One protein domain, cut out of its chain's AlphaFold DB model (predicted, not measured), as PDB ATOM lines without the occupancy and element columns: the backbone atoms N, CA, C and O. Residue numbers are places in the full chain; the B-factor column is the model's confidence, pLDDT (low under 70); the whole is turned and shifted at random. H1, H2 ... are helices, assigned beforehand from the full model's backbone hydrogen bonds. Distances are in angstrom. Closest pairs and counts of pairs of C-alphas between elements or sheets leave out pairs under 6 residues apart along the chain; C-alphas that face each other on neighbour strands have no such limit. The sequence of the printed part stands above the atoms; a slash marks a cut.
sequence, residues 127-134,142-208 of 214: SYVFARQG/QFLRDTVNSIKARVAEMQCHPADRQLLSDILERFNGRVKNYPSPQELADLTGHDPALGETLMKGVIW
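What this domain is: This is residues 127 to 134 and 142 to 208 of the 214 residues of an uncharacterized protein of Nocardia donostiensis (UniProt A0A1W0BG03). Two longer helices, H2 and H3, run side by side in opposite ways as a loose pair, and three short helices, H1, H4 and H5, cluster over one side of that pair. H5 joins the cluster to H2, and H1 lies on the far side of the cluster. The printed part has 75 residues with five named helices, H1 to H5 in chain order, and no named strand; its class is all helix. It is compact, with a radius of gyration of the C-alphas of 11.4 A and spans of 32, 25 and 20 A.

How they stand to each other: H1, residues 127 to 131, touches H4, residues 185 to 189; their closest C-alphas are those of Ala 131 and Pro 185, 4.7 A apart. H2, residues 142 to 157, and H3, residues 162 to 174, are close but not clearly touching, with the C-alphas of Val 155 and Leu 168 closest at 7.0 A, a shallow tilt of 16 degrees, opposite ways. H5, residues 198 to 203, is the hub, touching three helices. It touches H4, closest at the C-alphas of Ala 189 and Gly 199, 4.3 A. It touches H2 at residues 151 to 155 alone, closest at the C-alphas of Arg 154 and Leu 202, 6.8 A, a steep tilt of 42 degrees. H1 and H5 only just touch, with 3 pairs of C-alphas within 8 A, the closest those of Tyr 128 and Met 203 at 5.0 A. H2 and H4 are apart. Every O i to N i+4 pair is within hydrogen-bond range in H1, H2, H4 and H5, and 8 of 9 in H3.

Where its parts are: H1 begins at C-alpha 127 (-29.059, -47.856, -8.316). H2 is 22.7 A long and H3 19.2 A. H5 ends at C-alpha 203 (-24.286, -44.848, -7.561).

The domain as a whole: The C-alphas farthest apart, of Gln 142 and His 194, are 33.4 A apart. Residues 135 to 141 are not printed; C-alphas 134 and 142 are 21.2 A apart across the cut. Of the links printed whole, H2 to H3 is tight and the other two are short. Mean pLDDT of the printed part is 95.8; no printed residue is under 70.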
ATOM      1  N   SER A 127     -29.780 -48.655  -7.325       89.44
ATOM      2  CA  SER A 127     -29.059 -47.856  -8.316       89.44
ATOM      3  C   SER A 127     -27.702 -48.432  -8.684       89.44
ATOM      4  O   SER A 127     -27.369 -48.460  -9.867       89.44
ATOM      5  N   TYR A 128     -26.950 -48.931  -7.705       91.50
ATOM      6  CA  TYR A 128     -25.672 -49.598  -7.951       91.50
ATOM      7  C   TYR A 128     -25.866 -51.002  -8.538       91.50
ATOM      8  O   TYR A 128     -25.210 -51.372  -9.511       91.50
ATOM      9  N   VAL A 129     -26.812 -51.776  -7.992       88.50
ATOM     10  CA  VAL A 129     -27.073 -53.152  -8.447       88.50
ATOM     11  C   VAL A 129     -27.479 -53.184  -9.920       88.50
ATOM     12  O   VAL A 129     -26.913 -53.960 -10.687       88.50
ATOM     13  N   PHE A 130     -28.425 -52.342 -10.341       91.69
ATOM     14  CA  PHE A 130     -28.909 -52.345 -11.724       91.69
ATOM     15  C   PHE A 130     -27.890 -51.799 -12.723       91.69
ATOM     16  O   PHE A 130     -27.862 -52.252 -13.866       91.69
ATOM     17  N   ALA A 131     -27.018 -50.886 -12.294       94.31
ATOM     18  CA  ALA A 131     -25.971 -50.335 -13.144       94.31
ATOM     19  C   ALA A 131     -24.987 -51.413 -13.613       94.31
ATOM     20  O   ALA A 131     -24.492 -51.362 -14.733       94.31
ATOM     21  N   ARG A 132     -24.793 -52.456 -12.798       92.75
ATOM     22  CA  ARG A 132     -23.955 -53.623 -13.109       92.75
ATOM     23  C   ARG A 132     -24.703 -54.758 -13.818       92.75
ATOM     24  O   ARG A 132     -24.131 -55.818 -14.046       92.75
ATOM     25  N   GLN A 133     -25.987 -54.581 -14.137       90.62
ATOM     26  CA  GLN A 133     -26.835 -55.618 -14.745       90.62
ATOM     27  C   GLN A 133     -27.128 -55.359 -16.230       90.62
ATOM     28  O   GLN A 133     -28.091 -55.902 -16.775       90.62
ATOM     29  N   GLY A 134     -26.297 -54.555 -16.901       91.69
ATOM     30  CA  GLY A 134     -26.421 -54.266 -18.334       91.69
ATOM     31  C   GLY A 134     -27.604 -53.360 -18.682       91.69
ATOM     32  O   GLY A 134     -28.130 -53.436 -19.790       91.69
ATOM     33  N   GLN A 142     -36.312 -36.134 -21.095       93.69
ATOM     34  CA  GLN A 142     -36.596 -35.724 -19.723       93.69
ATOM     35  C   GLN A 142     -35.898 -36.655 -18.732       93.69
ATOM     36  O   GLN A 142     -35.168 -36.190 -17.865       93.69
ATOM     37  N   PHE A 143     -36.035 -37.967 -18.920       94.50
ATOM     38  CA  PHE A 143     -35.438 -38.973 -18.039       94.50
ATOM     39  C   PHE A 143     -33.911 -38.929 -18.016       94.50
ATOM     40  O   PHE A 143     -33.309 -39.050 -16.945       94.50
ATOM     41  N   LEU A 144     -33.287 -38.697 -19.172       96.69
ATOM     42  CA  LEU A 144     -31.843 -38.532 -19.258       96.69
ATOM     43  C   LEU A 144     -31.385 -37.271 -18.523       96.69
ATOM     44  O   LEU A 144     -30.404 -37.312 -17.788       96.69
ATOM     45  N   ARG A 145     -32.108 -36.155 -18.683       96.12
ATOM     46  CA  ARG A 145     -31.803 -34.901 -17.982       96.12
ATOM     47  C   ARG A 145     -31.888 -35.078 -16.469       96.12
ATOM     48  O   ARG A 145     -30.967 -34.672 -15.770       96.12
ATOM     49  N   ASP A 146     -32.960 -35.695 -15.983       96.75
ATOM     50  CA  ASP A 146     -33.168 -35.920 -14.551       96.75
ATOM     51  C   ASP A 146     -32.077 -36.828 -13.971       96.75
ATOM     52  O   ASP A 146     -31.521 -36.538 -12.913       96.75
ATOM     53  N   THR A 147     -31.694 -37.867 -14.718       97.44
ATOM     54  CA  THR A 147     -30.584 -38.760 -14.363       97.44
ATOM     55  C   THR A 147     -29.253 -38.009 -14.269       97.44
ATOM     56  O   THR A 147     -28.565 -38.100 -13.255       97.44
ATOM     57  N   VAL A 148     -28.895 -37.216 -15.287       97.81
ATOM     58  CA  VAL A 148     -27.650 -36.427 -15.286       97.81
ATOM     59  C   VAL A 148     -27.637 -35.417 -14.139       97.81
ATOM     60  O   VAL A 148     -26.615 -35.255 -13.475       97.81
ATOM     61  N   ASN A 149     -28.768 -34.763 -13.867       97.88
ATOM     62  CA  ASN A 149     -28.892 -33.834 -12.747       97.88
ATOM     63  C   ASN A 149     -28.705 -34.540 -11.401       97.88
ATOM     64  O   ASN A 149     -27.997 -34.013 -10.544       97.88
ATOM     65  N   SER A 150     -29.277 -35.734 -11.222       97.81
ATOM     66  CA  SER A 150     -29.083 -36.521 -10.000       97.81
ATOM     67  C   SER A 150     -27.619 -36.919  -9.801       97.81
ATOM     68  O   SER A 150     -27.112 -36.799  -8.689       97.81
ATOM     69  N   ILE A 151     -26.916 -37.317 -10.867       98.06
ATOM     70  CA  ILE A 151     -25.481 -37.638 -10.807       98.06
ATOM     71  C   ILE A 151     -24.666 -36.400 -10.417       98.06
ATOM     72  O   ILE A 151     -23.850 -36.470  -9.500       98.06
ATOM     73  N   LYS A 152     -24.906 -35.254 -11.067       97.88
ATOM     74  CA  LYS A 152     -24.213 -33.990 -10.761       97.88
ATOM     75  C   LYS A 152     -24.435 -33.549  -9.312       97.88
ATOM     76  O   LYS A 152     -23.470 -33.201  -8.636       97.88
ATOM     77  N   ALA A 153     -25.678 -33.607  -8.831       97.62
ATOM     78  CA  ALA A 153     -26.016 -33.282  -7.447       97.62
ATOM     79  C   ALA A 153     -25.299 -34.217  -6.464       97.62
ATOM     80  O   ALA A 153     -24.625 -33.752  -5.548       97.62
ATOM     81  N   ARG A 154     -25.346 -35.532  -6.715       96.88
ATOM     82  CA  ARG A 154     -24.671 -36.516  -5.866       96.88
ATOM     83  C   ARG A 154     -23.166 -36.282  -5.807       96.88
ATOM     84  O   ARG A 154     -22.600 -36.304  -4.719       96.88
ATOM     85  N   VAL A 155     -22.518 -36.039  -6.948       97.25
ATOM     86  CA  VAL A 155     -21.085 -35.721  -6.969       97.25
ATOM     87  C   VAL A 155     -20.815 -34.496  -6.104       97.25
ATOM     88  O   VAL A 155     -19.946 -34.588  -5.245       97.25
ATOM     89  N   ALA A 156     -21.564 -33.399  -6.256       96.56
ATOM     90  CA  ALA A 156     -21.358 -32.165  -5.491       96.56
ATOM     91  C   ALA A 156     -21.440 -32.358  -3.963       96.56
ATOM     92  O   ALA A 156     -20.685 -31.723  -3.232       96.56
ATOM     93  N   GLU A 157     -22.302 -33.258  -3.488       96.06
ATOM     94  CA  GLU A 157     -22.488 -33.555  -2.059       96.06
ATOM     95  C   GLU A 157     -21.446 -34.527  -1.481       96.06
ATOM     96  O   GLU A 157     -21.242 -34.578  -0.268       96.06
ATOM     97  N   MET A 158     -20.793 -35.332  -2.324       95.12
ATOM     98  CA  MET A 158     -19.833 -36.338  -1.868       95.12
ATOM     99  C   MET A 158     -18.565 -35.699  -1.294       95.12
ATOM    100  O   MET A 158     -17.810 -35.032  -2.002       95.12
ATOM    101  N   GLN A 159     -18.275 -36.017  -0.033       94.31
ATOM    102  CA  GLN A 159     -16.960 -35.815   0.569       94.31
ATOM    103  C   GLN A 159     -16.039 -36.952   0.121       94.31
ATOM    104  O   GLN A 159     -16.333 -38.121   0.359       94.31
ATOM    105  N   CYS A 160     -14.948 -36.624  -0.565       95.12
ATOM    106  CA  CYS A 160     -13.985 -37.609  -1.056       95.12
ATOM    107  C   CYS A 160     -12.591 -36.990  -1.151       95.12
ATOM    108  O   CYS A 160     -12.421 -35.773  -1.026       95.12
ATOM    109  N   HIS A 161     -11.592 -37.839  -1.375       97.56
ATOM    110  CA  HIS A 161     -10.217 -37.409  -1.571       97.56
ATOM    111  C   HIS A 161     -10.094 -36.493  -2.811       97.56
ATOM    112  O   HIS A 161     -10.813 -36.704  -3.792       97.56
ATOM    113  N   PRO A 162      -9.171 -35.508  -2.845       97.56
ATOM    114  CA  PRO A 162      -9.000 -34.626  -4.007       97.56
ATOM    115  C   PRO A 162      -8.779 -35.363  -5.338       97.56
ATOM    116  O   PRO A 162      -9.284 -34.934  -6.370       97.56
ATOM    117  N   ALA A 163      -8.084 -36.505  -5.316       97.31
ATOM    118  CA  ALA A 163      -7.906 -37.345  -6.504       97.31
ATOM    119  C   ALA A 163      -9.238 -37.926  -7.023       97.31
ATOM    120  O   ALA A 163      -9.509 -37.871  -8.220       97.31
ATOM    121  N   ASP A 164     -10.106 -38.405  -6.126       98.12
ATOM    122  CA  ASP A 164     -11.442 -38.898  -6.489       98.12
ATOM    123  C   ASP A 164     -12.330 -37.760  -6.989       98.12
ATOM    124  O   ASP A 164     -13.130 -37.932  -7.908       98.12
ATOM    125  N   ARG A 165     -12.166 -36.562  -6.417       97.81
ATOM    126  CA  ARG A 165     -12.856 -35.357  -6.876       97.81
ATOM    127  C   ARG A 165     -12.492 -34.998  -8.308       97.81
ATOM    128  O   ARG A 165     -13.394 -34.668  -9.082       97.81
ATOM    129  N   GLN A 166     -11.214 -35.088  -8.663       97.56
ATOM    130  CA  GLN A 166     -10.775 -34.851 -10.032       97.56
ATOM    131  C   GLN A 166     -11.359 -35.905 -10.977       97.56
ATOM    132  O   GLN A 166     -11.995 -35.539 -11.961       97.56
ATOM    133  N   LEU A 167     -11.263 -37.191 -10.620       97.50
ATOM    134  CA  LEU A 167     -11.820 -38.292 -11.414       97.50
ATOM    135  C   LEU A 167     -13.325 -38.123 -11.685       97.50
ATOM    136  O   LEU A 167     -13.789 -38.291 -12.813       97.50
ATOM    137  N   LEU A 168     -14.100 -37.756 -10.661       97.88
ATOM    138  CA  LEU A 168     -15.532 -37.489 -10.811       97.88
ATOM    139  C   LEU A 168     -15.797 -36.270 -11.704       97.88
ATOM    140  O   LEU A 168     -16.724 -36.302 -12.508       97.88
ATOM    141  N   SER A 169     -14.985 -35.217 -11.593       97.06
ATOM    142  CA  SER A 169     -15.101 -34.018 -12.436       97.06
ATOM    143  C   SER A 169     -14.846 -34.339 -13.910       97.06
ATOM    144  O   SER A 169     -15.651 -33.963 -14.763       97.06
ATOM    145  N   ASP A 170     -13.805 -35.121 -14.205       96.31
ATOM    146  CA  ASP A 170     -13.466 -35.548 -15.568       96.31
ATOM    147  C   ASP A 170     -14.598 -36.375 -16.200       96.31
ATOM    148  O   ASP A 170     -14.932 -36.233 -17.380       96.31
ATOM    149  N   ILE A 171     -15.257 -37.214 -15.397       96.31
ATOM    150  CA  ILE A 171     -16.443 -37.958 -15.825       96.31
ATOM    151  C   ILE A 171     -17.645 -37.054 -16.059       96.31
ATOM    152  O   ILE A 171     -18.374 -37.252 -17.036       96.31
ATOM    153  N   LEU A 172     -17.862 -36.057 -15.199       96.75
ATOM    154  CA  LEU A 172     -18.969 -35.122 -15.362       96.75
ATOM    155  C   LEU A 172     -18.850 -34.302 -16.649       96.75
ATOM    156  O   LEU A 172     -19.876 -34.025 -17.278       96.75
ATOM    157  N   GLU A 173     -17.633 -33.980 -17.087       96.75
ATOM    158  CA  GLU A 173     -17.398 -33.272 -18.351       96.75
ATOM    159  C   GLU A 173     -17.920 -34.039 -19.570       96.75
ATOM    160  O   GLU A 173     -18.433 -33.448 -20.525       96.75
ATOM    161  N   ARG A 174     -17.920 -35.376 -19.533       96.81
ATOM    162  CA  ARG A 174     -18.476 -36.180 -20.635       96.81
ATOM    163  C   ARG A 174     -19.976 -35.980 -20.819       96.81
ATOM    164  O   ARG A 174     -20.464 -36.096 -21.945       96.81
ATOM    165  N   PHE A 175     -20.706 -35.613 -19.763       96.69
ATOM    166  CA  PHE A 175     -22.125 -35.268 -19.870       96.69
ATOM    167  C   PHE A 175     -22.379 -33.940 -20.605       96.69
ATOM    168  O   PHE A 175     -23.501 -33.705 -21.057       96.69
ATOM    169  N   ASN A 176     -21.364 -33.089 -20.784       93.69
ATOM    170  CA  ASN A 176     -21.476 -31.853 -21.569       93.69
ATOM    171  C   ASN A 176     -21.357 -32.112 -23.086       93.69
ATOM    172  O   ASN A 176     -21.687 -31.250 -23.900       93.69
ATOM    173  N   GLY A 177     -20.910 -33.311 -23.481       92.38
ATOM    174  CA  GLY A 177     -20.738 -33.721 -24.871       92.38
ATOM    175  C   GLY A 177     -21.980 -34.343 -25.521       92.38
ATOM    176  O   GLY A 177     -23.124 -34.186 -25.094       92.38
ATOM    177  N   ARG A 178     -21.749 -35.096 -26.604       92.75
ATOM    178  CA  ARG A 178     -22.809 -35.854 -27.290       92.75
ATOM    179  C   ARG A 178     -23.266 -37.022 -26.412       92.75
ATOM    180  O   ARG A 178     -22.421 -37.762 -25.927       92.75
ATOM    181  N   VAL A 179     -24.578 -37.276 -26.343       91.88
ATOM    182  CA  VAL A 179     -25.185 -38.379 -25.555       91.88
ATOM    183  C   VAL A 179     -24.532 -39.742 -25.812       91.88
ATOM    184  O   VAL A 179     -24.369 -40.533 -24.894       91.88
ATOM    185  N   LYS A 180     -24.101 -40.015 -27.048       92.06
ATOM    186  CA  LYS A 180     -23.399 -41.264 -27.392       92.06
ATOM    187  C   LYS A 180     -22.057 -41.473 -26.663       92.06
ATOM    188  O   LYS A 180     -21.548 -42.582 -26.686       92.06
ATOM    189  N   ASN A 181     -21.490 -40.416 -26.078       93.69
ATOM    190  CA  ASN A 181     -20.216 -40.423 -25.359       93.69
ATOM    191  C   ASN A 181     -20.403 -40.303 -23.835       93.69
ATOM    192  O   ASN A 181     -19.413 -40.219 -23.102       93.69
ATOM    193  N   TYR A 182     -21.652 -40.241 -23.358       97.19
ATOM    194  CA  TYR A 182     -21.932 -40.244 -21.925       97.19
ATOM    195  C   TYR A 182     -21.353 -41.516 -21.296       97.19
ATOM    196  O   TYR A 182     -21.320 -42.553 -21.965       97.19
ATOM    197  N   PRO A 183     -20.872 -41.452 -20.045       97.56
ATOM    198  CA  PRO A 183     -20.525 -42.665 -19.321       97.56
ATOM    199  C   PRO A 183     -21.759 -43.552 -19.176       97.56
ATOM    200  O   PRO A 183     -22.879 -43.048 -19.053       97.56
ATOM    201  N   SER A 184     -21.567 -44.868 -19.224       97.31
ATOM    202  CA  SER A 184     -22.657 -45.812 -18.966       97.31
ATOM    203  C   SER A 184     -22.905 -45.938 -17.457       97.31
ATOM    204  O   SER A 184     -22.018 -45.625 -16.656       97.31
ATOM    205  N   PRO A 185     -24.080 -46.432 -17.025       97.81
ATOM    206  CA  PRO A 185     -24.297 -46.765 -15.619       97.81
ATOM    207  C   PRO A 185     -23.220 -47.712 -15.080       97.81
ATOM    208  O   PRO A 185     -22.713 -47.501 -13.980       97.81
ATOM    209  N   GLN A 186     -22.845 -48.724 -15.869       97.56
ATOM    210  CA  GLN A 186     -21.813 -49.683 -15.489       97.56
ATOM    211  C   GLN A 186     -20.457 -49.003 -15.295       97.56
ATOM    212  O   GLN A 186     -19.806 -49.241 -14.286       97.56
ATOM    213  N   GLU A 187     -20.072 -48.113 -16.208       98.00
ATOM    214  CA  GLU A 187     -18.823 -47.364 -16.092       98.00
ATOM    215  C   GLU A 187     -18.773 -46.537 -14.802       98.00
ATOM    216  O   GLU A 187     -17.758 -46.549 -14.113       98.00
ATOM    217  N   LEU A 188     -19.875 -45.878 -14.426       98.12
ATOM    218  CA  LEU A 188     -19.955 -45.148 -13.156       98.12
ATOM    219  C   LEU A 188     -19.881 -46.077 -11.937       98.12
ATOM    220  O   LEU A 188     -19.274 -45.725 -10.928       98.12
ATOM    221  N   ALA A 189     -20.509 -47.252 -12.012       97.31
ATOM    222  CA  ALA A 189     -20.499 -48.237 -10.934       97.31
ATOM    223  C   ALA A 189     -19.132 -48.917 -10.758       97.31
ATOM    224  O   ALA A 189     -18.800 -49.326  -9.647       97.31
ATOM    225  N   ASP A 190     -18.355 -49.036 -11.832       97.56
ATOM    226  CA  ASP A 190     -17.023 -49.641 -11.832       97.56
ATOM    227  C   ASP A 190     -15.912 -48.626 -11.501       97.56
ATOM    228  O   ASP A 190     -14.735 -48.983 -11.511       97.56
ATOM    229  N   LEU A 191     -16.259 -47.375 -11.165       97.56
ATOM    230  CA  LEU A 191     -15.272 -46.385 -10.741       97.56
ATOM    231  C   LEU A 191     -14.553 -46.801  -9.465       97.56
ATOM    232  O   LEU A 191     -15.163 -47.019  -8.417       97.56
ATOM    233  N   THR A 192     -13.231 -46.785  -9.551       97.00
ATOM    234  CA  THR A 192     -12.314 -46.959  -8.429       97.00
ATOM    235  C   THR A 192     -11.325 -45.807  -8.430       97.00
ATOM    236  O   THR A 192     -10.819 -45.434  -9.491       97.00
ATOM    237  N   GLY A 193     -11.018 -45.269  -7.258       95.25
ATOM    238  CA  GLY A 193     -10.002 -44.239  -7.102       95.25
ATOM    239  C   GLY A 193      -9.181 -44.475  -5.846       95.25
ATOM    240  O   GLY A 193      -8.837 -45.611  -5.518       95.25
ATOM    241  N   HIS A 194      -8.875 -43.395  -5.139       97.06
ATOM    242  CA  HIS A 194      -8.341 -43.470  -3.789       97.06
ATOM    243  C   HIS A 194      -9.316 -44.193  -2.852       97.06
ATOM    244  O   HIS A 194      -8.881 -45.036  -2.073       97.06
ATOM    245  N   ASP A 195     -10.619 -43.922  -2.971       96.88
ATOM    246  CA  ASP A 195     -11.666 -44.812  -2.467       96.88
ATOM    247  C   ASP A 195     -11.885 -45.988  -3.448       96.88
ATOM    248  O   ASP A 195     -12.378 -45.779  -4.568       96.88
ATOM    249  N   PRO A 196     -11.577 -47.246  -3.064       97.31
ATOM    250  CA  PRO A 196     -11.865 -48.412  -3.899       97.31
ATOM    251  C   PRO A 196     -13.366 -48.634  -4.134       97.31
ATOM    252  O   PRO A 196     -13.738 -49.340  -5.067       97.31
ATOM    253  N   ALA A 197     -14.229 -48.047  -3.301       96.56
ATOM    254  CA  ALA A 197     -15.683 -48.127  -3.396       96.56
ATOM    255  C   ALA A 197     -16.317 -46.876  -4.034       96.56
ATOM    256  O   ALA A 197     -17.536 -46.711  -3.953       96.56
ATOM    257  N   LEU A 198     -15.535 -46.008  -4.691       97.81
ATOM    258  CA  LEU A 198     -16.004 -44.727  -5.231       97.81
ATOM    259  C   LEU A 198     -17.283 -44.854  -6.077       97.81
ATOM    260  O   LEU A 198     -18.247 -44.118  -5.857       97.81
ATOM    261  N   GLY A 199     -17.315 -45.802  -7.016       97.25
ATOM    262  CA  GLY A 199     -18.470 -46.057  -7.879       97.25
ATOM    263  C   GLY A 199     -19.694 -46.579  -7.124       97.25
ATOM    264  O   GLY A 199     -20.820 -46.165  -7.409       97.25
ATOM    265  N   GLU A 200     -19.498 -47.427  -6.108       95.75
ATOM    266  CA  GLU A 200     -20.584 -47.882  -5.226       95.75
ATOM    267  C   GLU A 200     -21.158 -46.705  -4.423       95.75
ATOM    268  O   GLU A 200     -22.376 -46.495  -4.417       95.75
ATOM    269  N   THR A 201     -20.293 -45.896  -3.808       95.56
ATOM    270  CA  THR A 201     -20.667 -44.713  -3.017       95.56
ATOM    271  C   THR A 201     -21.381 -43.655  -3.860       95.56
ATOM    272  O   THR A 201     -22.358 -43.047  -3.398       95.56
ATOM    273  N   LEU A 202     -20.932 -43.440  -5.101       96.75
ATOM    274  CA  LEU A 202     -21.599 -42.580  -6.075       96.75
ATOM    275  C   LEU A 202     -22.990 -43.129  -6.388       96.75
ATOM    276  O   LEU A 202     -23.994 -42.484  -6.082       96.75
ATOM    277  N   MET A 203     -23.058 -44.331  -6.960       96.38
ATOM    278  CA  MET A 203     -24.286 -44.848  -7.561       96.38
ATOM    279  C   MET A 203     -25.396 -45.083  -6.544       96.38
ATOM    280  O   MET A 203     -26.555 -44.849  -6.872       96.38
ATOM    281  N   LYS A 204     -25.079 -45.462  -5.301       93.81
ATOM    282  CA  LYS A 204     -26.090 -45.621  -4.238       93.81
ATOM    283  C   LYS A 204     -26.825 -44.331  -3.875       93.81
ATOM    284  O   LYS A 204     -27.939 -44.395  -3.361       93.81
ATOM    285  N   GLY A 205     -26.225 -43.170  -4.135       92.88
ATOM    286  CA  GLY A 205     -26.857 -41.866  -3.922       92.88
ATOM    287  C   GLY A 205     -27.472 -41.253  -5.178       92.88
ATOM    288  O   GLY A 205     -27.966 -40.132  -5.116       92.88
ATOM    289  N   VAL A 206     -27.438 -41.953  -6.315       94.81
ATOM    290  CA  VAL A 206     -28.022 -41.484  -7.576       94.81
ATOM    291  C   VAL A 206     -29.408 -42.082  -7.761       94.81
ATOM    292  O   VAL A 206     -29.630 -43.269  -7.533       94.81
ATOM    293  N   ILE A 207     -30.335 -41.264  -8.245       94.50
ATOM    294  CA  ILE A 207     -31.625 -41.694  -8.770       94.50
ATOM    295  C   ILE A 207     -31.540 -41.639 -10.294       94.50
ATOM    296  O   ILE A 207     -31.231 -40.592 -10.861       94.50
ATOM    297  N   TRP A 208     -31.805 -42.753 -10.977       96.38
ATOM    298  CA  TRP A 208     -31.678 -42.796 -12.436       96.38
ATOM    299  C   TRP A 208     -32.733 -43.656 -13.123       96.38
ATOM    300  O   TRP A 208     -33.327 -44.569 -12.544       96.38
TER     301      TRP A 208